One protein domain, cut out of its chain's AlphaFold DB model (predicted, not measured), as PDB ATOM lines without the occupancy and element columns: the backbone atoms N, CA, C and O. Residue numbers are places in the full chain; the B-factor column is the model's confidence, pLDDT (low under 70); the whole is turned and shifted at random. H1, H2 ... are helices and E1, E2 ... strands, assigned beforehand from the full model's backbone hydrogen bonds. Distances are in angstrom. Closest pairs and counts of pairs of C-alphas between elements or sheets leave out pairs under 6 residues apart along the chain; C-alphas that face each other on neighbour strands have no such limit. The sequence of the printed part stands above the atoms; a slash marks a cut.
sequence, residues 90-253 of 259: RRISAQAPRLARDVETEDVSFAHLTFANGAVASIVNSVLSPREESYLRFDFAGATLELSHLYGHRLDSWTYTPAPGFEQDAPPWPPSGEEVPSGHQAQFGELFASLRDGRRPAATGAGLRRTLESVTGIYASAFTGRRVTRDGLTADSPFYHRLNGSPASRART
ATOM      1  N   ARG A  90     -49.398  22.059 -37.164       90.00
ATOM      2  CA  ARG A  90     -50.311  22.200 -36.023       90.00
ATOM      3  C   ARG A  90     -50.131  23.535 -35.317       90.00
ATOM      4  O   ARG A  90     -51.118  24.158 -34.928       90.00
ATOM      5  N   ARG A  91     -48.881  23.958 -35.114       93.50
ATOM      6  CA  ARG A  91     -48.521  25.186 -34.385       93.50
ATOM      7  C   ARG A  91     -47.420  25.945 -35.106       93.50
ATOM      8  O   ARG A  91     -46.488  25.325 -35.607       93.50
ATOM      9  N   ILE A  92     -47.519  27.269 -35.083       94.12
ATOM     10  CA  ILE A  92     -46.599  28.196 -35.741       94.12
ATOM     11  C   ILE A  92     -46.230  29.304 -34.755       94.12
ATOM     12  O   ILE A  92     -47.108  29.882 -34.113       94.12
ATOM     13  N   SER A  93     -44.934  29.572 -34.608       95.12
ATOM     14  CA  SER A  93     -44.405  30.770 -33.937       95.12
ATOM     15  C   SER A  93     -43.432  31.453 -34.893       95.12
ATOM     16  O   SER A  93     -42.558  30.766 -35.413       95.12
ATOM     17  N   ALA A  94     -43.574  32.750 -35.159       93.31
ATOM     18  CA  ALA A  94     -42.767  33.407 -36.185       93.31
ATOM     19  C   ALA A  94     -42.428  34.870 -35.885       93.31
ATOM     20  O   ALA A  94     -43.090  35.538 -35.090       93.31
ATOM     21  N   GLN A  95     -41.401  35.357 -36.578       90.88
ATOM     22  CA  GLN A  95     -41.008  36.756 -36.692       90.88
ATOM     23  C   GLN A  95     -40.770  37.080 -38.171       90.88
ATOM     24  O   GLN A  95     -40.226  36.260 -38.907       90.88
ATOM     25  N   ALA A  96     -41.169  38.275 -38.597       89.50
ATOM     26  CA  ALA A  96     -41.017  38.743 -39.975       89.50
ATOM     27  C   ALA A  96     -40.657  40.245 -39.990       89.50
ATOM     28  O   ALA A  96     -41.496  41.076 -40.345       89.50
ATOM     29  N   PRO A  97     -39.474  40.638 -39.474       87.00
ATOM     30  CA  PRO A  97     -39.066  42.038 -39.438       87.00
ATOM     31  C   PRO A  97     -38.617  42.575 -40.804       87.00
ATOM     32  O   PRO A  97     -38.142  41.845 -41.671       87.00
ATOM     33  N   ARG A  98     -38.677  43.901 -40.944       87.62
ATOM     34  CA  ARG A  98     -37.967  44.653 -41.984       87.62
ATOM     35  C   ARG A  98     -36.785  45.384 -41.354       87.62
ATOM     36  O   ARG A  98     -36.985  46.335 -40.594       87.62
ATOM     37  N   LEU A  99     -35.569  44.923 -41.621       86.88
ATOM     38  CA  LEU A  99     -34.351  45.351 -40.932       86.88
ATOM     39  C   LEU A  99     -33.538  46.381 -41.727       86.88
ATOM     40  O   LEU A  99     -33.103  47.386 -41.155       86.88
ATOM     41  N   ALA A 100     -33.331  46.160 -43.027       86.44
ATOM     42  CA  ALA A 100     -32.415  46.948 -43.852       86.44
ATOM     43  C   ALA A 100     -32.954  47.343 -45.238       86.44
ATOM     44  O   ALA A 100     -32.595  48.415 -45.724       86.44
ATOM     45  N   ARG A 101     -33.797  46.533 -45.889       80.50
ATOM     46  CA  ARG A 101     -34.384  46.881 -47.193       80.50
ATOM     47  C   ARG A 101     -35.616  47.757 -47.013       80.50
ATOM     48  O   ARG A 101     -36.434  47.530 -46.121       80.50
ATOM     49  N   ASP A 102     -35.790  48.719 -47.913       80.44
ATOM     50  CA  ASP A 102     -37.044  49.459 -48.014       80.44
ATOM     51  C   ASP A 102     -38.040  48.694 -48.892       80.44
ATOM     52  O   ASP A 102     -38.164  48.923 -50.091       80.44
ATOM     53  N   VAL A 103     -38.691  47.709 -48.278       75.31
ATOM     54  CA  VAL A 103     -39.740  46.877 -48.883       75.31
ATOM     55  C   VAL A 103     -41.041  47.008 -48.092       75.31
ATOM     56  O   VAL A 103     -41.035  47.423 -46.931       75.31
ATOM     57  N   GLU A 104     -42.178  46.685 -48.703       71.31
ATOM     58  CA  GLU A 104     -43.482  46.759 -48.023       71.31
ATOM     59  C   GLU A 104     -43.680  45.649 -46.977       71.31
ATOM     60  O   GLU A 104     -44.548  45.753 -46.108       71.31
ATOM     61  N   THR A 105     -42.866  44.598 -47.055       78.75
ATOM     62  CA  THR A 105     -42.967  43.375 -46.253       78.75
ATOM     63  C   THR A 105     -41.733  43.180 -45.384       78.75
ATOM     64  O   THR A 105     -41.007  44.131 -45.095       78.75
ATOM     65  N   GLU A 106     -41.504  41.959 -44.915       84.19
ATOM     66  CA  GLU A 106     -40.268  41.580 -44.254       84.19
ATOM     67  C   GLU A 106     -39.110  41.426 -45.247       84.19
ATOM     68  O   GLU A 106     -39.320  41.044 -46.398       84.19
ATOM     69  N   ASP A 107     -37.886  41.688 -44.793       85.56
ATOM     70  CA  ASP A 107     -36.657  41.325 -45.514       85.56
ATOM     71  C   ASP A 107     -35.904  40.161 -44.849       85.56
ATOM     72  O   ASP A 107     -34.970  39.597 -45.429       85.56
ATOM     73  N   VAL A 108     -36.357  39.769 -43.655       88.38
ATOM     74  CA  VAL A 108     -35.980  38.552 -42.949       88.38
ATOM     75  C   VAL A 108     -37.238  37.938 -42.341       88.38
ATOM     76  O   VAL A 108     -38.041  38.637 -41.731       88.38
ATOM     77  N   SER A 109     -37.398  36.622 -42.443       89.31
ATOM     78  CA  SER A 109     -38.362  35.877 -41.632       89.31
ATOM     79  C   SER A 109     -37.724  34.671 -40.968       89.31
ATOM     80  O   SER A 109     -36.803  34.046 -41.490       89.31
ATOM     81  N   PHE A 110     -38.247  34.358 -39.788       91.88
ATOM     82  CA  PHE A 110     -37.938  33.159 -39.033       91.88
ATOM     83  C   PHE A 110     -39.250  32.556 -38.538       91.88
ATOM     84  O   PHE A 110     -40.035  33.236 -37.875       91.88
ATOM     85  N   ALA A 111     -39.487  31.282 -38.825       90.38
ATOM     86  CA  ALA A 111     -40.643  30.555 -38.324       90.38
ATOM     87  C   ALA A 111     -40.222  29.229 -37.699       90.38
ATOM     88  O   ALA A 111     -39.366  28.523 -38.219       90.38
ATOM     89  N   HIS A 112     -40.879  28.877 -36.602       93.06
ATOM     90  CA  HIS A 112     -40.803  27.574 -35.968       93.06
ATOM     91  C   HIS A 112     -42.167  26.887 -36.066       93.06
ATOM     92  O   HIS A 112     -43.184  27.421 -35.603       93.06
ATOM     93  N   LEU A 113     -42.179  25.688 -36.640       90.81
ATOM     94  CA  LEU A 113     -43.366  24.881 -36.886       90.81
ATOM     95  C   LEU A 113     -43.342  23.618 -36.023       90.81
ATOM     96  O   LEU A 113     -42.301  23.001 -35.817       90.81
ATOM     97  N   THR A 114     -44.513  23.199 -35.549       91.69
ATOM     98  CA  THR A 114     -44.719  21.862 -34.979       91.69
ATOM     99  C   THR A 114     -45.792  21.151 -35.779       91.69
ATOM    100  O   THR A 114     -46.890  21.688 -35.951       91.69
ATOM    101  N   PHE A 115     -45.496  19.933 -36.212       90.00
ATOM    102  CA  PHE A 115     -46.396  19.084 -36.974       90.00
ATOM    103  C   PHE A 115     -47.249  18.197 -36.052       90.00
ATOM    104  O   PHE A 115     -46.973  18.028 -34.861       90.00
ATOM    105  N   ALA A 116     -48.335  17.648 -36.590       88.00
ATOM    106  CA  ALA A 116     -49.276  16.787 -35.885       88.00
ATOM    107  C   ALA A 116     -48.635  15.456 -35.469       88.00
ATOM    108  O   ALA A 116     -48.975  14.927 -34.417       88.00
ATOM    109  N   ASN A 117     -47.666  14.965 -36.249       86.75
ATOM    110  CA  ASN A 117     -46.871  13.772 -35.946       86.75
ATOM    111  C   ASN A 117     -45.727  14.025 -34.942       86.75
ATOM    112  O   ASN A 117     -44.950  13.118 -34.673       86.75
ATOM    113  N   GLY A 118     -45.594  15.247 -34.412       87.62
ATOM    114  CA  GLY A 118     -44.547  15.610 -33.455       87.62
ATOM    115  C   GLY A 118     -43.249  16.132 -34.075       87.62
ATOM    116  O   GLY A 118     -42.430  16.666 -33.332       87.62
ATOM    117  N   ALA A 119     -43.081  16.066 -35.402       88.94
ATOM    118  CA  ALA A 119     -41.935  16.681 -36.065       88.94
ATOM    119  C   ALA A 119     -41.909  18.201 -35.830       88.94
ATOM    120  O   ALA A 119     -42.946  18.847 -35.622       88.94
ATOM    121  N   VAL A 120     -40.714  18.780 -35.881       91.06
ATOM    122  CA  VAL A 120     -40.487  20.221 -35.759       91.06
ATOM    123  C   VAL A 120     -39.684  20.712 -36.952       91.06
ATOM    124  O   VAL A 120     -38.898  19.960 -37.518       91.06
ATOM    125  N   ALA A 121     -39.893  21.966 -37.339       89.62
ATOM    126  CA  ALA A 121     -39.114  22.599 -38.396       89.62
ATOM    127  C   ALA A 121     -38.823  24.056 -38.059       89.62
ATOM    128  O   ALA A 121     -39.655  24.742 -37.456       89.62
ATOM    129  N   SER A 122     -37.665  24.531 -38.499       91.25
ATOM    130  CA  SER A 122     -37.352  25.949 -38.613       91.25
ATOM    131  C   SER A 122     -37.323  26.346 -40.086       91.25
ATOM    132  O   SER A 122     -36.908  25.577 -40.949       91.25
ATOM    133  N   ILE A 123     -37.790  27.556 -40.373       89.88
ATOM    134  CA  ILE A 123     -37.739  28.164 -41.700       89.88
ATOM    135  C   ILE A 123     -37.102  29.533 -41.533       89.88
ATOM    136  O   ILE A 123     -37.538  30.310 -40.681       89.88
ATOM    137  N   VAL A 124     -36.076  29.811 -42.333       89.75
ATOM    138  CA  VAL A 124     -35.386  31.099 -42.349       89.75
ATOM    139  C   VAL A 124     -35.313  31.590 -43.781       89.75
ATOM    140  O   VAL A 124     -34.777  30.905 -44.648       89.75
ATOM    141  N   ASN A 125     -35.812  32.797 -44.018       88.12
ATOM    142  CA  ASN A 125     -35.689  33.471 -45.301       88.12
ATOM    143  C   ASN A 125     -35.050  34.836 -45.076       88.12
ATOM    144  O   ASN A 125     -35.361  35.529 -44.109       88.12
ATOM    145  N   SER A 126     -34.148  35.224 -45.971       87.88
ATOM    146  CA  SER A 126     -33.440  36.497 -45.902       87.88
ATOM    147  C   SER A 126     -33.134  36.983 -47.309       87.88
ATOM    148  O   SER A 126     -32.522  36.260 -48.090       87.88
ATOM    149  N   VAL A 127     -33.509  38.225 -47.606       84.88
ATOM    150  CA  VAL A 127     -33.043  38.956 -48.801       84.88
ATOM    151  C   VAL A 127     -31.867  39.890 -48.468       84.88
ATOM    152  O   VAL A 127     -31.482  40.770 -49.247       84.88
ATOM    153  N   LEU A 128     -31.300  39.734 -47.267       86.75
ATOM    154  CA  LEU A 128     -30.127  40.469 -46.789       86.75
ATOM    155  C   LEU A 128     -28.828  39.690 -46.972       86.75
ATOM    156  O   LEU A 128     -27.766  40.303 -47.030       86.75
ATOM    157  N   SER A 129     -28.912  38.361 -47.028       85.25
ATOM    158  CA  SER A 129     -27.752  37.477 -47.055       85.25
ATOM    159  C   SER A 129     -26.928  37.705 -48.330       85.25
ATOM    160  O   SER A 129     -27.448  37.465 -49.415       85.25
ATOM    161  N   PRO A 130     -25.648  38.122 -48.233       87.94
ATOM    162  CA  PRO A 130     -24.783  38.265 -49.409       87.94
ATOM    163  C   PRO A 130     -24.468  36.921 -50.072       87.94
ATOM    164  O   PRO A 130     -24.239  36.850 -51.273       87.94
ATOM    165  N   ARG A 131     -24.441  35.852 -49.268       89.88
ATOM    166  CA  ARG A 131     -24.330  34.477 -49.743       89.88
ATOM    167  C   ARG A 131     -25.720  33.994 -50.134       89.88
ATOM    168  O   ARG A 131     -26.526  33.678 -49.260       89.88
ATOM    169  N   GLU A 132     -25.986  33.976 -51.431       86.75
ATOM    170  CA  GLU A 132     -27.251  33.489 -51.958       86.75
ATOM    171  C   GLU A 132     -27.254  31.953 -51.981       86.75
ATOM    172  O   GLU A 132     -26.432  31.324 -52.646       86.75
ATOM    173  N   GLU A 133     -28.178  31.340 -51.245       89.31
ATOM    174  CA  GLU A 133     -28.359  29.890 -51.183       89.31
ATOM    175  C   GLU A 133     -29.786  29.568 -50.717       89.31
ATOM    176  O   GLU A 133     -30.343  30.246 -49.853       89.31
ATOM    177  N   SER A 134     -30.364  28.507 -51.267       89.44
ATOM    178  CA  SER A 134     -31.474  27.752 -50.690       89.44
ATOM    179  C   SER A 134     -30.912  26.453 -50.127       89.44
ATOM    180  O   SER A 134     -30.339  25.656 -50.865       89.44
ATOM    181  N   TYR A 135     -31.085  26.246 -48.825       90.81
ATOM    182  CA  TYR A 135     -30.632  25.045 -48.133       90.81
ATOM    183  C   TYR A 135     -31.806  24.396 -47.407       90.81
ATOM    184  O   TYR A 135     -32.512  25.054 -46.639       90.81
ATOM    185  N   LEU A 136     -32.031  23.113 -47.673       90.62
ATOM    186  CA  LEU A 136     -33.029  22.299 -46.996       90.62
ATOM    187  C   LEU A 136     -32.311  21.144 -46.308       90.62
ATOM    188  O   LEU A 136     -31.451  20.503 -46.905       90.62
ATOM    189  N   ARG A 137     -32.699  20.863 -45.066       92.81
ATOM    190  CA  ARG A 137     -32.171  19.756 -44.275       92.81
ATOM    191  C   ARG A 137     -33.311  19.019 -43.598       92.81
ATOM    192  O   ARG A 137     -34.158  19.634 -42.953       92.81
ATOM    193  N   PHE A 138     -33.299  17.703 -43.733       91.25
ATOM    194  CA  PHE A 138     -34.263  16.798 -43.135       91.25
ATOM    195  C   PHE A 138     -33.504  15.787 -42.286       91.25
ATOM    196  O   PHE A 138     -32.761  14.965 -42.819       91.25
ATOM    197  N   ASP A 139     -33.681  15.858 -40.970       91.69
ATOM    198  CA  ASP A 139     -33.083  14.910 -40.034       91.69
ATOM    199  C   ASP A 139     -34.103  13.834 -39.649       91.69
ATOM    200  O   ASP A 139     -35.201  14.123 -39.164       91.69
ATOM    201  N   PHE A 140     -33.709  12.583 -39.843       90.81
ATOM    202  CA  PHE A 140     -34.429  11.385 -39.438       90.81
ATOM    203  C   PHE A 140     -33.585  10.602 -38.430       90.81
ATOM    204  O   PHE A 140     -32.384  10.820 -38.298       90.81
ATOM    205  N   ALA A 141     -34.197   9.639 -37.738       90.75
ATOM    206  CA  ALA A 141     -33.470   8.800 -36.783       90.75
ATOM    207  C   ALA A 141     -32.306   8.018 -37.430       90.75
ATOM    208  O   ALA A 141     -31.290   7.806 -36.779       90.75
ATOM    209  N   GLY A 142     -32.461   7.606 -38.694       91.06
ATOM    210  CA  GLY A 142     -31.471   6.799 -39.416       91.06
ATOM    211  C   GLY A 142     -30.626   7.558 -40.441       91.06
ATOM    212  O   GLY A 142     -29.696   6.972 -40.986       91.06
ATOM    213  N   ALA A 143     -30.932   8.825 -40.743       92.81
ATOM    214  CA  ALA A 143     -30.210   9.581 -41.768       92.81
ATOM    215  C   ALA A 143     -30.518  11.080 -41.743       92.81
ATOM    216  O   ALA A 143     -31.587  11.501 -41.300       92.81
ATOM    217  N   THR A 144     -29.630  11.862 -42.346       93.44
ATOM    218  CA  THR A 144     -29.861  13.253 -42.729       93.44
ATOM    219  C   THR A 144     -29.871  13.364 -44.254       93.44
ATOM    220  O   THR A 144     -28.991  12.833 -44.931       93.44
ATOM    221  N   LEU A 145     -30.867  14.066 -44.795       92.31
ATOM    222  CA  LEU A 145     -30.946  14.433 -46.205       92.31
ATOM    223  C   LEU A 145     -30.810  15.949 -46.339       92.31
ATOM    224  O   LEU A 145     -31.556  16.701 -45.711       92.31
ATOM    225  N   GLU A 146     -29.882  16.392 -47.175       94.25
ATOM    226  CA  GLU A 146     -29.592  17.803 -47.410       94.25
ATOM    227  C   GLU A 146     -29.743  18.141 -48.888       94.25
ATOM    228  O   GLU A 146     -29.491  17.311 -49.756       94.25
ATOM    229  N   LEU A 147     -30.139  19.378 -49.164       92.44
ATOM    230  CA  LEU A 147     -30.214  19.958 -50.496       92.44
ATOM    231  C   LEU A 147     -29.660  21.377 -50.432       92.44
ATOM    232  O   LEU A 147     -30.180  22.185 -49.664       92.44
ATOM    233  N   SER A 148     -28.664  21.697 -51.258       92.94
ATOM    234  CA  SER A 148     -28.188  23.074 -51.447       92.94
ATOM    235  C   SER A 148     -28.294  23.474 -52.917       92.94
ATOM    236  O   SER A 148     -27.801  22.775 -53.800       92.94
ATOM    237  N   HIS A 149     -28.967  24.592 -53.199       89.75
ATOM    238  CA  HIS A 149     -29.067  25.156 -54.544       89.75
ATOM    239  C   HIS A 149     -29.401  26.646 -54.517       89.75
ATOM    240  O   HIS A 149     -29.924  27.144 -53.532       89.75
ATOM    241  N   LEU A 150     -29.220  27.368 -55.624       82.19
ATOM    242  CA  LEU A 150     -29.610  28.783 -55.707       82.19
ATOM    243  C   LEU A 150     -30.865  29.014 -56.574       82.19
ATOM    244  O   LEU A 150     -31.804  29.651 -56.112       82.19
ATOM    245  N   TYR A 151     -30.970  28.403 -57.761       79.25
ATOM    246  CA  TYR A 151     -32.124  28.593 -58.670       79.25
ATOM    247  C   TYR A 151     -32.570  27.313 -59.391       79.25
ATOM    248  O   TYR A 151     -33.028  27.342 -60.532       79.25
ATOM    249  N   GLY A 152     -32.442  26.187 -58.699       83.31
ATOM    250  CA  GLY A 152     -32.796  24.864 -59.189       83.31
ATOM    251  C   GLY A 152     -31.763  23.845 -58.733       83.31
ATOM    252  O   GLY A 152     -30.574  24.135 -58.683       83.31
ATOM    253  N   HIS A 153     -32.242  22.669 -58.376       86.75
ATOM    254  CA  HIS A 153     -31.471  21.496 -58.029       86.75
ATOM    255  C   HIS A 153     -31.621  20.373 -59.057       86.75
ATOM    256  O   HIS A 153     -32.631  20.268 -59.771       86.75
ATOM    257  N   ARG A 154     -30.602  19.524 -59.036       88.75
ATOM    258  CA  ARG A 154     -30.476  18.199 -59.636       88.75
ATOM    259  C   ARG A 154     -30.168  17.190 -58.524       88.75
ATOM    260  O   ARG A 154     -29.997  17.595 -57.378       88.75
ATOM    261  N   LEU A 155     -30.105  15.898 -58.822       87.00
ATOM    262  CA  LEU A 155     -29.767  14.836 -57.871       87.00
ATOM    263  C   LEU A 155     -28.371  15.023 -57.265       87.00
ATOM    264  O   LEU A 155     -28.176  14.703 -56.099       87.00
ATOM    265  N   ASP A 156     -27.433  15.605 -58.011       88.88
ATOM    266  CA  ASP A 156     -26.093  15.955 -57.518       88.88
ATOM    267  C   ASP A 156     -26.081  17.110 -56.497       88.88
ATOM    268  O   ASP A 156     -25.083  17.323 -55.816       88.88
ATOM    269  N   SER A 157     -27.192  17.842 -56.362       91.56
ATOM    270  CA  SER A 157     -27.360  18.936 -55.401       91.56
ATOM    271  C   SER A 157     -27.807  18.440 -54.019       91.56
ATOM    272  O   SER A 157     -27.962  19.238 -53.092       91.56
ATOM    273  N   TRP A 158     -28.067  17.135 -53.899       92.38
ATOM    274  CA  TRP A 158     -28.526  16.482 -52.681       92.38
ATOM    275  C   TRP A 158     -27.420  15.630 -52.061       92.38
ATOM    276  O   TRP A 158     -26.676  14.939 -52.757       92.38
ATOM    277  N   THR A 159     -27.395  15.605 -50.732       92.06
ATOM    278  CA  THR A 159     -26.482  14.777 -49.941       92.06
ATOM    279  C   THR A 159     -27.289  13.901 -48.996       92.06
ATOM    280  O   THR A 159     -28.117  14.403 -48.236       92.06
ATOM    281  N   TYR A 160     -27.037  12.593 -49.026       91.94
ATOM    282  CA  TYR A 160     -27.567  11.637 -48.058       91.94
ATOM    283  C   TYR A 160     -26.457  11.206 -47.100       91.94
ATOM    284  O   TYR A 160     -25.423  10.698 -47.533       91.94
ATOM    285  N   THR A 161     -26.695  11.373 -45.802       92.62
ATOM    286  CA  THR A 161     -25.750  11.026 -44.738       92.62
ATOM    287  C   THR A 161     -26.418  10.035 -43.779       92.62
ATOM    288  O   THR A 161     -27.279  10.454 -43.003       92.62
ATOM    289  N   PRO A 162     -26.079   8.730 -43.805       93.31
ATOM    290  CA  PRO A 162     -26.649   7.759 -42.871       93.31
ATOM    291  C   PRO A 162     -26.162   8.011 -41.438       93.31
ATOM    292  O   PRO A 162     -25.043   8.475 -41.215       93.31
ATOM    293  N   ALA A 163     -27.000   7.680 -40.458       93.75
ATOM    294  CA  ALA A 163     -26.584   7.614 -39.063       93.75
ATOM    295  C   ALA A 163     -25.677   6.386 -38.834       93.75
ATOM    296  O   ALA A 163     -25.828   5.384 -39.540       93.75
ATOM    297  N   PRO A 164     -24.776   6.414 -37.833       94.12
ATOM    298  CA  PRO A 164     -23.952   5.256 -37.498       94.12
ATOM    299  C   PRO A 164     -24.795   3.998 -37.251       94.12
ATOM    300  O   PRO A 164     -25.701   4.017 -36.416       94.12
ATOM    301  N   GLY A 165     -24.493   2.911 -37.963       93.62
ATOM    302  CA  GLY A 165     -25.231   1.646 -37.901       93.62
ATOM    303  C   GLY A 165     -26.401   1.524 -38.884       93.62
ATOM    304  O   GLY A 165     -26.999   0.454 -38.955       93.62
ATOM    305  N   PHE A 166     -26.710   2.576 -39.650       92.00
ATOM    306  CA  PHE A 166     -27.745   2.593 -40.695       92.00
ATOM    307  C   PHE A 166     -27.148   2.650 -42.113       92.00
ATOM    308  O   PHE A 166     -27.864   2.881 -43.087       92.00
ATOM    309  N   GLU A 167     -25.837   2.445 -42.272       90.38
ATOM    310  CA  GLU A 167     -25.154   2.550 -43.568       90.38
ATOM    311  C   GLU A 167     -25.682   1.534 -44.590       90.38
ATOM    312  O   GLU A 167     -25.709   1.822 -45.785       90.38
ATOM    313  N   GLN A 168     -26.122   0.362 -44.124       85.31
ATOM    314  CA  GLN A 168     -26.687  -0.695 -44.973       85.31
ATOM    315  C   GLN A 168     -28.185  -0.513 -45.255       85.31
ATOM    316  O   GLN A 168     -28.688  -1.085 -46.219       85.31
ATOM    317  N   ASP A 169     -28.878   0.309 -44.460       82.50
ATOM    318  CA  ASP A 169     -30.301   0.632 -44.633       82.50
ATOM    319  C   ASP A 169     -30.515   1.802 -45.609       82.50
ATOM    320  O   ASP A 169     -31.650   2.220 -45.862       82.50
ATOM    321  N   ALA A 170     -29.426   2.358 -46.151       78.38
ATOM    322  CA  ALA A 170     -29.481   3.464 -47.088       78.38
ATOM    323  C   ALA A 170     -30.263   3.066 -48.354       78.38
ATOM    324  O   ALA A 170     -29.955   2.043 -48.977       78.38
ATOM    325  N   PRO A 171     -31.258   3.867 -48.781       79.94
ATOM    326  CA  PRO A 171     -31.902   3.630 -50.061       79.94
ATOM    327  C   PRO A 171     -30.869   3.774 -51.191       79.94
ATOM    328  O   PRO A 171     -29.896   4.519 -51.041       79.94
ATOM    329  N   PRO A 172     -31.077   3.114 -52.347       81.31
ATOM    330  CA  PRO A 172     -30.224   3.317 -53.510       81.31
ATOM    331  C   PRO A 172     -30.109   4.808 -53.847       81.31
ATOM    332  O   PRO A 172     -31.126   5.483 -54.033       81.31
ATOM    333  N   TRP A 173     -28.874   5.312 -53.910       74.75
ATOM    334  CA  TRP A 173     -28.587   6.715 -54.181       74.75
ATOM    335  C   TRP A 173     -27.545   6.866 -55.305       74.75
ATOM    336  O   TRP A 173     -26.465   6.280 -55.201       74.75
ATOM    337  N   PRO A 174     -27.820   7.663 -56.354       77.62
ATOM    338  CA  PRO A 174     -29.076   8.376 -56.606       77.62
ATOM    339  C   PRO A 174     -30.249   7.419 -56.914       77.62
ATOM    340  O   PRO A 174     -30.019   6.282 -57.334       77.62
ATOM    341  N   PRO A 175     -31.510   7.850 -56.711       78.62
ATOM    342  CA  PRO A 175     -32.681   7.060 -57.081       78.62
ATOM    343  C   PRO A 175     -32.689   6.747 -58.584       78.62
ATOM    344  O   PRO A 175     -32.227   7.543 -59.403       78.62
ATOM    345  N   SER A 176     -33.234   5.588 -58.959       77.81
ATOM    346  CA  SER A 176     -33.371   5.194 -60.362       77.81
ATOM    347  C   SER A 176     -34.506   5.955 -61.059       77.81
ATOM    348  O   SER A 176     -35.555   6.214 -60.470       77.81
ATOM    349  N   GLY A 177     -34.310   6.292 -62.338       80.06
ATOM    350  CA  GLY A 177     -35.303   6.981 -63.166       80.06
ATOM    351  C   GLY A 177     -34.697   8.089 -64.024       80.06
ATOM    352  O   GLY A 177     -33.510   8.393 -63.924       80.06
ATOM    353  N   GLU A 178     -35.522   8.684 -64.886       80.50
ATOM    354  CA  GLU A 178     -35.131   9.882 -65.627       80.50
ATOM    355  C   GLU A 178     -35.137  11.088 -64.684       80.50
ATOM    356  O   GLU A 178     -36.139  11.396 -64.034       80.50
ATOM    357  N   GLU A 179     -34.002  11.772 -64.606       83.94
ATOM    358  CA  GLU A 179     -33.882  12.989 -63.826       83.94
ATOM    359  C   GLU A 179     -34.472  14.176 -64.595       83.94
ATOM    360  O   GLU A 179     -33.986  14.551 -65.664       83.94
ATOM    361  N   VAL A 180     -35.463  14.835 -63.997       82.62
ATOM    362  CA  VAL A 180     -35.974  16.119 -64.478       82.62
ATOM    363  C   VAL A 180     -35.403  17.231 -63.597       82.62
ATOM    364  O   VAL A 180     -35.728  17.277 -62.407       82.62
ATOM    365  N   PRO A 181     -34.581  18.150 -64.139       85.06
ATOM    366  CA  PRO A 181     -34.085  19.292 -63.379       85.06
ATOM    367  C   PRO A 181     -35.241  20.117 -62.826       85.06
ATOM    368  O   PRO A 181     -36.208  20.403 -63.538       85.06
ATOM    369  N   SER A 182     -35.139  20.536 -61.568       85.12
ATOM    370  CA  SER A 182     -36.150  21.429 -61.003       85.12
ATOM    371  C   SER A 182     -36.149  22.795 -61.706       85.12
ATOM    372  O   SER A 182     -35.165  23.220 -62.314       85.12
ATOM    373  N   GLY A 183     -37.276  23.500 -61.625       85.62
ATOM    374  CA  GLY A 183     -37.429  24.845 -62.172       85.62
ATOM    375  C   GLY A 183     -38.750  25.042 -62.907       85.62
ATOM    376  O   GLY A 183     -39.605  24.157 -62.963       85.62
ATOM    377  N   HIS A 184     -38.910  26.228 -63.496       87.38
ATOM    378  CA  HIS A 184     -40.159  26.641 -64.143       87.38
ATOM    379  C   HIS A 184     -40.527  25.761 -65.339       87.38
ATOM    380  O   HIS A 184     -41.707  25.524 -65.570       87.38
ATOM    381  N   GLN A 185     -39.542  25.230 -66.070       88.44
ATOM    382  CA  GLN A 185     -39.820  24.304 -67.166       88.44
ATOM    383  C   GLN A 185     -40.473  23.016 -66.645       88.44
ATOM    384  O   GLN A 185     -41.543  22.662 -67.121       88.44
ATOM    385  N   ALA A 186     -39.906  22.372 -65.620       87.44
ATOM    386  CA  ALA A 186     -40.501  21.180 -65.011       87.44
ATOM    387  C   ALA A 186     -41.906  21.458 -64.445       87.44
ATOM    388  O   ALA A 186     -42.836  20.682 -64.667       87.44
ATOM    389  N   GLN A 187     -42.085  22.605 -63.780       87.12
ATOM    390  CA  GLN A 187     -43.382  23.025 -63.248       87.12
ATOM    391  C   GLN A 187     -44.428  23.234 -64.356       87.12
ATOM    392  O   GLN A 187     -45.564  22.775 -64.236       87.12
ATOM    393  N   PHE A 188     -44.064  23.920 -65.440       91.12
ATOM    394  CA  PHE A 188     -44.974  24.153 -66.561       91.12
ATOM    395  C   PHE A 188     -45.246  22.865 -67.338       91.12
ATOM    396  O   PHE A 188     -46.365  22.671 -67.803       91.12
ATOM    397  N   GLY A 189     -44.280  21.947 -67.404       90.25
ATOM    398  CA  GLY A 189     -44.472  20.603 -67.941       90.25
ATOM    399  C   GLY A 189     -45.575  19.833 -67.219       90.25
ATOM    400  O   GLY A 189     -46.471  19.306 -67.879       90.25
ATOM    401  N   GLU A 190     -45.568  19.819 -65.880       89.50
ATOM    402  CA  GLU A 190     -46.650  19.209 -65.086       89.50
ATOM    403  C   GLU A 190     -47.988  19.904 -65.339       89.50
ATOM    404  O   GLU A 190     -48.986  19.231 -65.600       89.50
ATOM    405  N   LEU A 191     -48.002  21.241 -65.331       90.19
ATOM    406  CA  LEU A 191     -49.207  22.026 -65.587       90.19
ATOM    407  C   LEU A 191     -49.814  21.685 -66.953       90.19
ATOM    408  O   LEU A 191     -51.000  21.369 -67.041       90.19
ATOM    409  N   PHE A 192     -49.019  21.734 -68.022       91.62
ATOM    410  CA  PHE A 192     -49.500  21.473 -69.375       91.62
ATOM    411  C   PHE A 192     -49.892  20.012 -69.580       91.62
ATOM    412  O   PHE A 192     -50.898  19.757 -70.243       91.62
ATOM    413  N   ALA A 193     -49.184  19.062 -68.962       91.25
ATOM    414  CA  ALA A 193     -49.595  17.663 -68.952       91.25
ATOM    415  C   ALA A 193     -50.957  17.483 -68.268       91.25
ATOM    416  O   ALA A 193     -51.865  16.895 -68.848       91.25
ATOM    417  N   SER A 194     -51.143  18.060 -67.080       91.00
ATOM    418  CA  SER A 194     -52.415  18.015 -66.356       91.00
ATOM    419  C   SER A 194     -53.554  18.653 -67.161       91.00
ATOM    420  O   SER A 194     -54.615  18.048 -67.309       91.00
ATOM    421  N   LEU A 195     -53.322  19.817 -67.779       89.06
ATOM    422  CA  LEU A 195     -54.311  20.487 -68.628       89.06
ATOM    423  C   LEU A 195     -54.652  19.707 -69.907       89.06
ATOM    424  O   LEU A 195     -55.792  19.761 -70.365       89.06
ATOM    425  N   ARG A 196     -53.676  19.029 -70.516       90.38
ATOM    426  CA  ARG A 196     -53.889  18.174 -71.692       90.38
ATOM    427  C   ARG A 196     -54.716  16.943 -71.339       90.38
ATOM    428  O   ARG A 196     -55.613  16.588 -72.095       90.38
ATOM    429  N   ASP A 197     -54.449  16.350 -70.183       92.00
ATOM    430  CA  ASP A 197     -55.095  15.118 -69.732       92.00
ATOM    431  C   ASP A 197     -56.442  15.376 -69.021       92.00
ATOM    432  O   ASP A 197     -57.052  14.451 -68.490       92.00
ATOM    433  N   GLY A 198     -56.900  16.633 -68.946       89.44
ATOM    434  CA  GLY A 198     -58.127  17.009 -68.229       89.44
ATOM    435  C   GLY A 198     -58.047  16.812 -66.709       89.44
ATOM    436  O   GLY A 198     -59.072  16.780 -66.027       89.44
ATOM    437  N   ARG A 199     -56.836  16.677 -66.160       90.81
ATOM    438  CA  ARG A 199     -56.578  16.512 -64.727       90.81
ATOM    439  C   ARG A 199     -56.386  17.871 -64.063       90.81
ATOM    440  O   ARG A 199     -55.858  18.817 -64.644       90.81
ATOM    441  N   ARG A 200     -56.775  17.966 -62.792       85.69
ATOM    442  CA  ARG A 200     -56.492  19.150 -61.977       85.69
ATOM    443  C   ARG A 200     -54.978  19.213 -61.678       85.69
ATOM    444  O   ARG A 200     -54.470  18.238 -61.124       85.69
ATOM    445  N   PRO A 201     -54.271  20.322 -61.985       86.12
ATOM    446  CA  PRO A 201     -52.837  20.443 -61.703       86.12
ATOM    447  C   PRO A 201     -52.522  20.333 -60.209       86.12
ATOM    448  O   PRO A 201     -53.289  20.836 -59.374       86.12
ATOM    449  N   ALA A 202     -51.382  19.730 -59.865       75.62
ATOM    450  CA  ALA A 202     -51.004  19.451 -58.474       75.62
ATOM    451  C   ALA A 202     -50.882  20.723 -57.612       75.62
ATOM    452  O   ALA A 202     -51.236  20.722 -56.431       75.62
ATOM    453  N   ALA A 203     -50.460  21.835 -58.219       72.50
ATOM    454  CA  ALA A 203     -50.320  23.139 -57.569       72.50
ATOM    455  C   ALA A 203     -51.660  23.867 -57.304       72.50
ATOM    456  O   ALA A 203     -51.672  25.071 -57.054       72.50
ATOM    457  N   THR A 204     -52.804  23.175 -57.356       75.06
ATOM    458  CA  THR A 204     -54.137  23.773 -57.161       75.06
ATOM    459  C   THR A 204     -54.950  23.070 -56.069       75.06
ATOM    460  O   THR A 204     -54.624  21.984 -55.589       75.06
ATOM    461  N   GLY A 205     -56.052  23.696 -55.644       78.12
ATOM    462  CA  GLY A 205     -56.992  23.103 -54.690       78.12
ATOM    463  C   GLY A 205     -56.416  22.926 -53.283       78.12
ATOM    464  O   GLY A 205     -55.806  23.839 -52.726       78.12
ATOM    465  N   ALA A 206     -56.650  21.754 -52.686       73.00
ATOM    466  CA  ALA A 206     -56.344  21.498 -51.279       73.00
ATOM    467  C   ALA A 206     -54.841  21.577 -50.953       73.00
ATOM    468  O   ALA A 206     -54.490  21.949 -49.837       73.00
ATOM    469  N   GLY A 207     -53.960  21.249 -51.907       69.69
ATOM    470  CA  GLY A 207     -52.505  21.369 -51.747       69.69
ATOM    471  C   GLY A 207     -52.069  22.815 -51.537       69.69
ATOM    472  O   GLY A 207     -51.523  23.145 -50.487       69.69
ATOM    473  N   LEU A 208     -52.418  23.686 -52.489       76.75
ATOM    474  CA  LEU A 208     -52.142  25.121 -52.414       76.75
ATOM    475  C   LEU A 208     -52.759  25.762 -51.170       76.75
ATOM    476  O   LEU A 208     -52.119  26.571 -50.501       76.75
ATOM    477  N   ARG A 209     -53.992  25.373 -50.829       79.38
ATOM    478  CA  ARG A 209     -54.684  25.894 -49.650       79.38
ATOM    479  C   ARG A 209     -53.885  25.665 -48.366       79.38
ATOM    480  O   ARG A 209     -53.790  26.581 -47.560       79.38
ATOM    481  N   ARG A 210     -53.282  24.487 -48.190       78.62
ATOM    482  CA  ARG A 210     -52.452  24.196 -47.011       78.62
ATOM    483  C   ARG A 210     -51.196  25.060 -46.971       78.62
ATOM    484  O   ARG A 210     -50.865  25.591 -45.917       78.62
ATOM    485  N   THR A 211     -50.522  25.243 -48.105       80.12
ATOM    486  CA  THR A 211     -49.353  26.132 -48.185       80.12
ATOM    487  C   THR A 211     -49.730  27.565 -47.807       80.12
ATOM    488  O   THR A 211     -49.058  28.175 -46.977       80.12
ATOM    489  N   LEU A 212     -50.847  28.075 -48.338       82.62
ATOM    490  CA  LEU A 212     -51.362  29.399 -47.987       82.62
ATOM    491  C   LEU A 212     -51.762  29.501 -46.510       82.62
ATOM    492  O   LEU A 212     -51.495  30.529 -45.894       82.62
ATOM    493  N   GLU A 213     -52.348  28.459 -45.915       84.56
ATOM    494  CA  GLU A 213     -52.644  28.412 -44.474       84.56
ATOM    495  C   GLU A 213     -51.365  28.533 -43.634       84.56
ATOM    496  O   GLU A 213     -51.332  29.319 -42.689       84.56
ATOM    497  N   SER A 214     -50.286  27.836 -43.999       85.56
ATOM    498  CA  SER A 214     -49.002  27.955 -43.295       85.56
ATOM    499  C   SER A 214     -48.392  29.349 -43.423       85.56
ATOM    500  O   SER A 214     -48.002  29.931 -42.412       85.56
ATOM    501  N   VAL A 215     -48.376  29.922 -44.631       86.00
ATOM    502  CA  VAL A 215     -47.940  31.311 -44.862       86.00
ATOM    503  C   VAL A 215     -48.765  32.283 -44.016       86.00
ATOM    504  O   VAL A 215     -48.218  33.133 -43.315       86.00
ATOM    505  N   THR A 216     -50.086  32.110 -44.018       88.44
ATOM    506  CA  THR A 216     -51.016  32.917 -43.222       88.44
ATOM    507  C   THR A 216     -50.704  32.810 -41.736       88.44
ATOM    508  O   THR A 216     -50.683  33.820 -41.040       88.44
ATOM    509  N   GLY A 217     -50.415  31.610 -41.233       89.56
ATOM    510  CA  GLY A 217     -50.066  31.402 -39.833       89.56
ATOM    511  C   GLY A 217     -48.715  31.996 -39.432       89.56
ATOM    512  O   GLY A 217     -48.594  32.488 -38.311       89.56
ATOM    513  N   ILE A 218     -47.729  32.011 -40.337       89.94
ATOM    514  CA  ILE A 218     -46.446  32.705 -40.135       89.94
ATOM    515  C   ILE A 218     -46.702  34.202 -39.944       89.94
ATOM    516  O   ILE A 218     -46.309  34.761 -38.919       89.94
ATOM    517  N   TYR A 219     -47.440  34.834 -40.859       89.06
ATOM    518  CA  TYR A 219     -47.782  36.251 -40.732       89.06
ATOM    519  C   TYR A 219     -48.639  36.537 -39.506       89.06
ATOM    520  O   TYR A 219     -48.323  37.440 -38.736       89.06
ATOM    521  N   ALA A 220     -49.687  35.749 -39.269       90.19
ATOM    522  CA  ALA A 220     -50.545  35.909 -38.103       90.19
ATOM    523  C   ALA A 220     -49.738  35.831 -36.802       90.19
ATOM    524  O   ALA A 220     -49.935  36.651 -35.901       90.19
ATOM    525  N   SER A 221     -48.789  34.897 -36.710       92.94
ATOM    526  CA  SER A 221     -47.911  34.779 -35.549       92.94
ATOM    527  C   SER A 221     -46.976  35.980 -35.409       92.94
ATOM    528  O   SER A 221     -46.911  36.567 -34.328       92.94
ATOM    529  N   ALA A 222     -46.334  36.403 -36.501       90.38
ATOM    530  CA  ALA A 222     -45.433  37.552 -36.510       90.38
ATOM    531  C   ALA A 222     -46.151  38.862 -36.141       90.38
ATOM    532  O   ALA A 222     -45.663  39.618 -35.303       90.38
ATOM    533  N   PHE A 223     -47.337  39.113 -36.704       88.62
ATOM    534  CA  PHE A 223     -48.121  40.323 -36.441       88.62
ATOM    535  C   PHE A 223     -48.690  40.380 -35.026       88.62
ATOM    536  O   PHE A 223     -48.785  41.458 -34.440       88.62
ATOM    537  N   THR A 224     -49.103  39.241 -34.471       90.19
ATOM    538  CA  THR A 224     -49.721  39.200 -33.137       90.19
ATOM    539  C   THR A 224     -48.712  38.988 -32.012       90.19
ATOM    540  O   THR A 224     -49.066  39.180 -30.848       90.19
ATOM    541  N   GLY A 225     -47.483  38.566 -32.330       90.25
ATOM    542  CA  GLY A 225     -46.491  38.118 -31.351       90.25
ATOM    543  C   GLY A 225     -46.918  36.854 -30.596       90.25
ATOM    544  O   GLY A 225     -46.381  36.559 -29.530       90.25
ATOM    545  N   ARG A 226     -47.922  36.124 -31.099       92.44
ATOM    546  CA  ARG A 226     -48.503  34.947 -30.444       92.44
ATOM    547  C   ARG A 226     -48.269  33.704 -31.279       92.44
ATOM    548  O   ARG A 226     -48.192  33.748 -32.503       92.44
ATOM    549  N   ARG A 227     -48.218  32.561 -30.604       94.50
ATOM    550  CA  ARG A 227     -48.284  31.263 -31.273       94.50
ATOM    551  C   ARG A 227     -49.670  31.083 -31.891       94.50
ATOM    552  O   ARG A 227     -50.671  31.302 -31.214       94.50
ATOM    553  N   VAL A 228     -49.716  30.639 -33.141       93.12
ATOM    554  CA  VAL A 228     -50.951  30.359 -33.882       93.12
ATOM    555  C   VAL A 228     -51.095  28.855 -34.080       93.12
ATOM    556  O   VAL A 228     -50.104  28.143 -34.258       93.12
ATOM    557  N   THR A 229     -52.326  28.354 -34.020       92.00
ATOM    558  CA  THR A 229     -52.666  26.985 -34.418       92.00
ATOM    559  C   THR A 229     -53.317  26.992 -35.788       92.00
ATOM    560  O   THR A 229     -54.034  27.929 -36.137       92.00
ATOM    561  N   ARG A 230     -53.109  25.921 -36.557       84.19
ATOM    562  CA  ARG A 230     -53.750  25.768 -37.868       84.19
ATOM    563  C   ARG A 230     -55.278  25.799 -37.760       84.19
ATOM    564  O   ARG A 230     -55.927  26.467 -38.553       84.19
ATOM    565  N   ASP A 231     -55.834  25.171 -36.727       85.94
ATOM    566  CA  ASP A 231     -57.283  25.154 -36.476       85.94
ATOM    567  C   ASP A 231     -57.846  26.529 -36.076       85.94
ATOM    568  O   ASP A 231     -59.054  26.725 -36.095       85.94
ATOM    569  N   GLY A 232     -56.984  27.497 -35.739       85.31
ATOM    570  CA  GLY A 232     -57.364  28.889 -35.487       85.31
ATOM    571  C   GLY A 232     -57.409  29.766 -36.744       85.31
ATOM    572  O   GLY A 232     -57.790  30.930 -36.657       85.31
ATOM    573  N   LEU A 233     -57.021  29.244 -37.914       86.50
ATOM    574  CA  LEU A 233     -57.053  29.951 -39.201       86.50
ATOM    575  C   LEU A 233     -58.344  29.640 -39.980       86.50
ATOM    576  O   LEU A 233     -58.314  29.294 -41.162       86.50
ATOM    577  N   THR A 234     -59.488  29.734 -39.301       88.31
ATOM    578  CA  THR A 234     -60.827  29.546 -39.890       88.31
ATOM    579  C   THR A 234     -61.292  30.796 -40.639       88.31
ATOM    580  O   THR A 234     -60.613  31.820 -40.609       88.31
ATOM    581  N   ALA A 235     -62.462  30.730 -41.286       87.50
ATOM    582  CA  ALA A 235     -63.077  31.870 -41.977       87.50
ATOM    583  C   ALA A 235     -63.250  33.116 -41.086       87.50
ATOM    584  O   ALA A 235     -63.195  34.236 -41.587       87.50
ATOM    585  N   ASP A 236     -63.380  32.922 -39.773       87.31
ATOM    586  CA  ASP A 236     -63.527  33.999 -38.788       87.31
ATOM    587  C   ASP A 236     -62.187  34.643 -38.397       87.31
ATOM    588  O   ASP A 236     -62.152  35.681 -37.733       87.31
ATOM    589  N   SER A 237     -61.060  34.038 -38.786       87.81
ATOM    590  CA  SER A 237     -59.744  34.609 -38.530       87.81
ATOM    591  C   SER A 237     -59.587  35.918 -39.303       87.81
ATOM    592  O   SER A 237     -59.811  35.950 -40.518       87.81
ATOM    593  N   PRO A 238     -59.082  36.992 -38.669       89.19
ATOM    594  CA  PRO A 238     -58.826  38.242 -39.377       89.19
ATOM    595  C   PRO A 238     -57.770  38.081 -40.482       89.19
ATOM    596  O   PRO A 238     -57.677  38.923 -41.375       89.19
ATOM    597  N   PHE A 239     -56.992  36.993 -40.439       87.00
ATOM    598  CA  PHE A 239     -55.970  36.661 -41.423       87.00
ATOM    599  C   PHE A 239     -56.482  35.790 -42.585       87.00
ATOM    600  O   PHE A 239     -55.747  35.557 -43.540       87.00
ATOM    601  N   TYR A 240     -57.733  35.320 -42.541       84.81
ATOM    602  CA  TYR A 240     -58.266  34.365 -43.521       84.81
ATOM    603  C   TYR A 240     -58.387  34.946 -44.932       84.81
ATOM    604  O   TYR A 240     -58.043  34.302 -45.920       84.81
ATOM    605  N   HIS A 241     -58.878  36.181 -45.026       81.88
ATOM    606  CA  HIS A 241     -59.069  36.873 -46.300       81.88
ATOM    607  C   HIS A 241     -57.906  37.810 -46.654       81.88
ATOM    608  O   HIS A 241     -57.864  38.327 -47.769       81.88
ATOM    609  N   ARG A 242     -56.995  38.087 -45.707       82.31
ATOM    610  CA  ARG A 242     -55.894  39.054 -45.855       82.31
ATOM    611  C   ARG A 242     -54.717  38.670 -44.960       82.31
ATOM    612  O   ARG A 242     -54.887  38.578 -43.752       82.31
ATOM    613  N   LEU A 243     -53.505  38.577 -45.507       80.25
ATOM    614  CA  LEU A 243     -52.311  38.185 -44.736       80.25
ATOM    615  C   LEU A 243     -51.915  39.167 -43.615       80.25
ATOM    616  O   LEU A 243     -51.160  38.798 -42.724       80.25
ATOM    617  N   ASN A 244     -52.423  40.401 -43.620       77.38
ATOM    618  CA  ASN A 244     -52.065  41.443 -42.650       77.38
ATOM    619  C   ASN A 244     -53.056  41.620 -41.479       77.38
ATOM    620  O   ASN A 244     -52.836  42.480 -40.624       77.38
ATOM    621  N   GLY A 245     -54.146  40.845 -41.425       65.56
ATOM    622  CA  GLY A 245     -55.003  40.723 -40.238       65.56
ATOM    623  C   GLY A 245     -55.794  41.956 -39.777       65.56
ATOM    624  O   GLY A 245     -56.372  41.913 -38.695       65.56
ATOM    625  N   SER A 246     -55.804  43.081 -40.501       63.88
ATOM    626  CA  SER A 246     -56.543  44.296 -40.099       63.88
ATOM    627  C   SER A 246     -56.637  45.314 -41.252       63.88
ATOM    628  O   SER A 246     -55.813  45.271 -42.170       63.88
ATOM    629  N   PRO A 247     -57.562  46.296 -41.218       53.03
ATOM    630  CA  PRO A 247     -57.549  47.418 -42.156       53.03
ATOM    631  C   PRO A 247     -56.307  48.278 -41.877       53.03
ATOM    632  O   PRO A 247     -56.248  48.882 -40.816       53.03
ATOM    633  N   ALA A 248     -55.325  48.268 -42.787       48.62
ATOM    634  CA  ALA A 248     -54.157  49.154 -43.004       48.62
ATOM    635  C   ALA A 248     -53.308  49.709 -41.819       48.62
ATOM    636  O   ALA A 248     -52.099  49.872 -41.975       48.62
ATOM    637  N   SER A 249     -53.868  50.015 -40.647       41.75
ATOM    638  CA  SER A 249     -53.230  50.788 -39.574       41.75
ATOM    639  C   SER A 249     -52.364  49.969 -38.607       41.75
ATOM    640  O   SER A 249     -51.401  50.513 -38.074       41.75
ATOM    641  N   ARG A 250     -52.635  48.668 -38.404       46.62
ATOM    642  CA  ARG A 250     -51.827  47.791 -37.519       46.62
ATOM    643  C   ARG A 250     -50.625  47.131 -38.206       46.62
ATOM    644  O   ARG A 250     -49.613  46.899 -37.552       46.62
ATOM    645  N   ALA A 251     -50.701  46.890 -39.516       47.78
ATOM    646  CA  ALA A 251     -49.617  46.271 -40.289       47.78
ATOM    647  C   ALA A 251     -48.338  47.132 -40.302       47.78
ATOM    648  O   ALA A 251     -47.225  46.614 -40.244       47.78
ATOM    649  N   ARG A 252     -48.500  48.463 -40.289       47.22
ATOM    650  CA  ARG A 252     -47.400  49.440 -40.328       47.22
ATOM    651  C   ARG A 252     -46.512  49.456 -39.079       47.22
ATOM    652  O   ARG A 252     -45.388  49.942 -39.160       47.22
ATOM    653  N   THR A 253     -46.991  48.965 -37.934       45.81
ATOM    654  CA  THR A 253     -46.281  49.102 -36.647       45.81
ATOM    655  C   THR A 253     -45.348  47.927 -36.357       45.81
ATOM    656  O   THR A 253     -44.313  48.123 -35.730       45.81
TER     657      THR A 253
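What this domain is: This is residues 90 to 253 of the 259 residues of the protein "Oxidoreductase family, NAD-binding Rossmann fold" of Actinopolymorpha singaporensis (UniProt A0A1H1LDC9). Two small three-stranded sheets, E1 to E3 and E4 to E6, stand side by side in one row with a gap between E3 and E4, and the second half of H2 packs over E1 and E2. From E6 the backbone makes a wide, open loop through residues 163 to 183 to H1, which is held away from both sheets, and returns to H2. The printed part has 164 residues, with six named strands followed by two named helices; each sheet is antiparallel, in the order E1 - E2 - E3 and E4 - E5 - E6. The class is mixed, helices and strands, with under half of the residues in named elements. The whole is loose, with a radius of gyration of the C-alphas of 19.1 A and spans of 55 by 45 by 35 A.

How they stand to each other: E1, residues 90 to 95, and E2, residues 108 to 115, form a hairpin, with N 93 and O 112 2.9 A apart, within hydrogen-bond range. E2 and E3, residues 120 to 126, form the next hairpin, with N 111 and O 123 at 2.9 A. These three strands are a meander, each the antiparallel neighbour of the one before. E3 and E4, residues 134 to 139, are near each other, with 8 pairs of C-alphas within 10 A. E4, E5, residues 143 to 149, and E6, residues 158 to 162, make a second meander; N 136 and O 147 are 2.9 A apart, and N 144 and O 161 2.8 A. H1, residues 184 to 196, is on neither sheet. H2, residues 206 to 224, is on the first sheet at a height of 9.4 A, two layers with the helix on one face. It lies over E1 and E2 and runs slantwise to the strands, at 43 degrees to E1 on the local plane. The closest C-alphas of E1 and H2 are those of Gln 95 and Ala 222, 4.5 A apart. H1 and H2 are apart. In both helices every O i to N i+4 pair is within hydrogen-bond range. Residues 91 to 92 of E1 also pair, antiparallel, with residues 228 to 229.

Where its parts are: E1 begins at C-alpha 90, (-50.311, 22.200, -36.023). E2 is 22.9 A long, E3 20.4 A and E5 20.2 A. H1 is 17.8 A long and begins at C-alpha 184, (-40.159, 26.641, -64.143). H2, 26.2 A long, ends at C-alpha 224, (-49.721, 39.200, -33.137).

The domain as a whole: The C-alphas farthest apart are those of Gln 168 and Ser 249, 58.2 A. The printed part has no cut. The links E1 to E2 and E6 to H1 are long, and residues 225 to 253 hold no named element. The mean pLDDT of the printed part is 85.1; residue 207 and residues 245 to 253 are under 70.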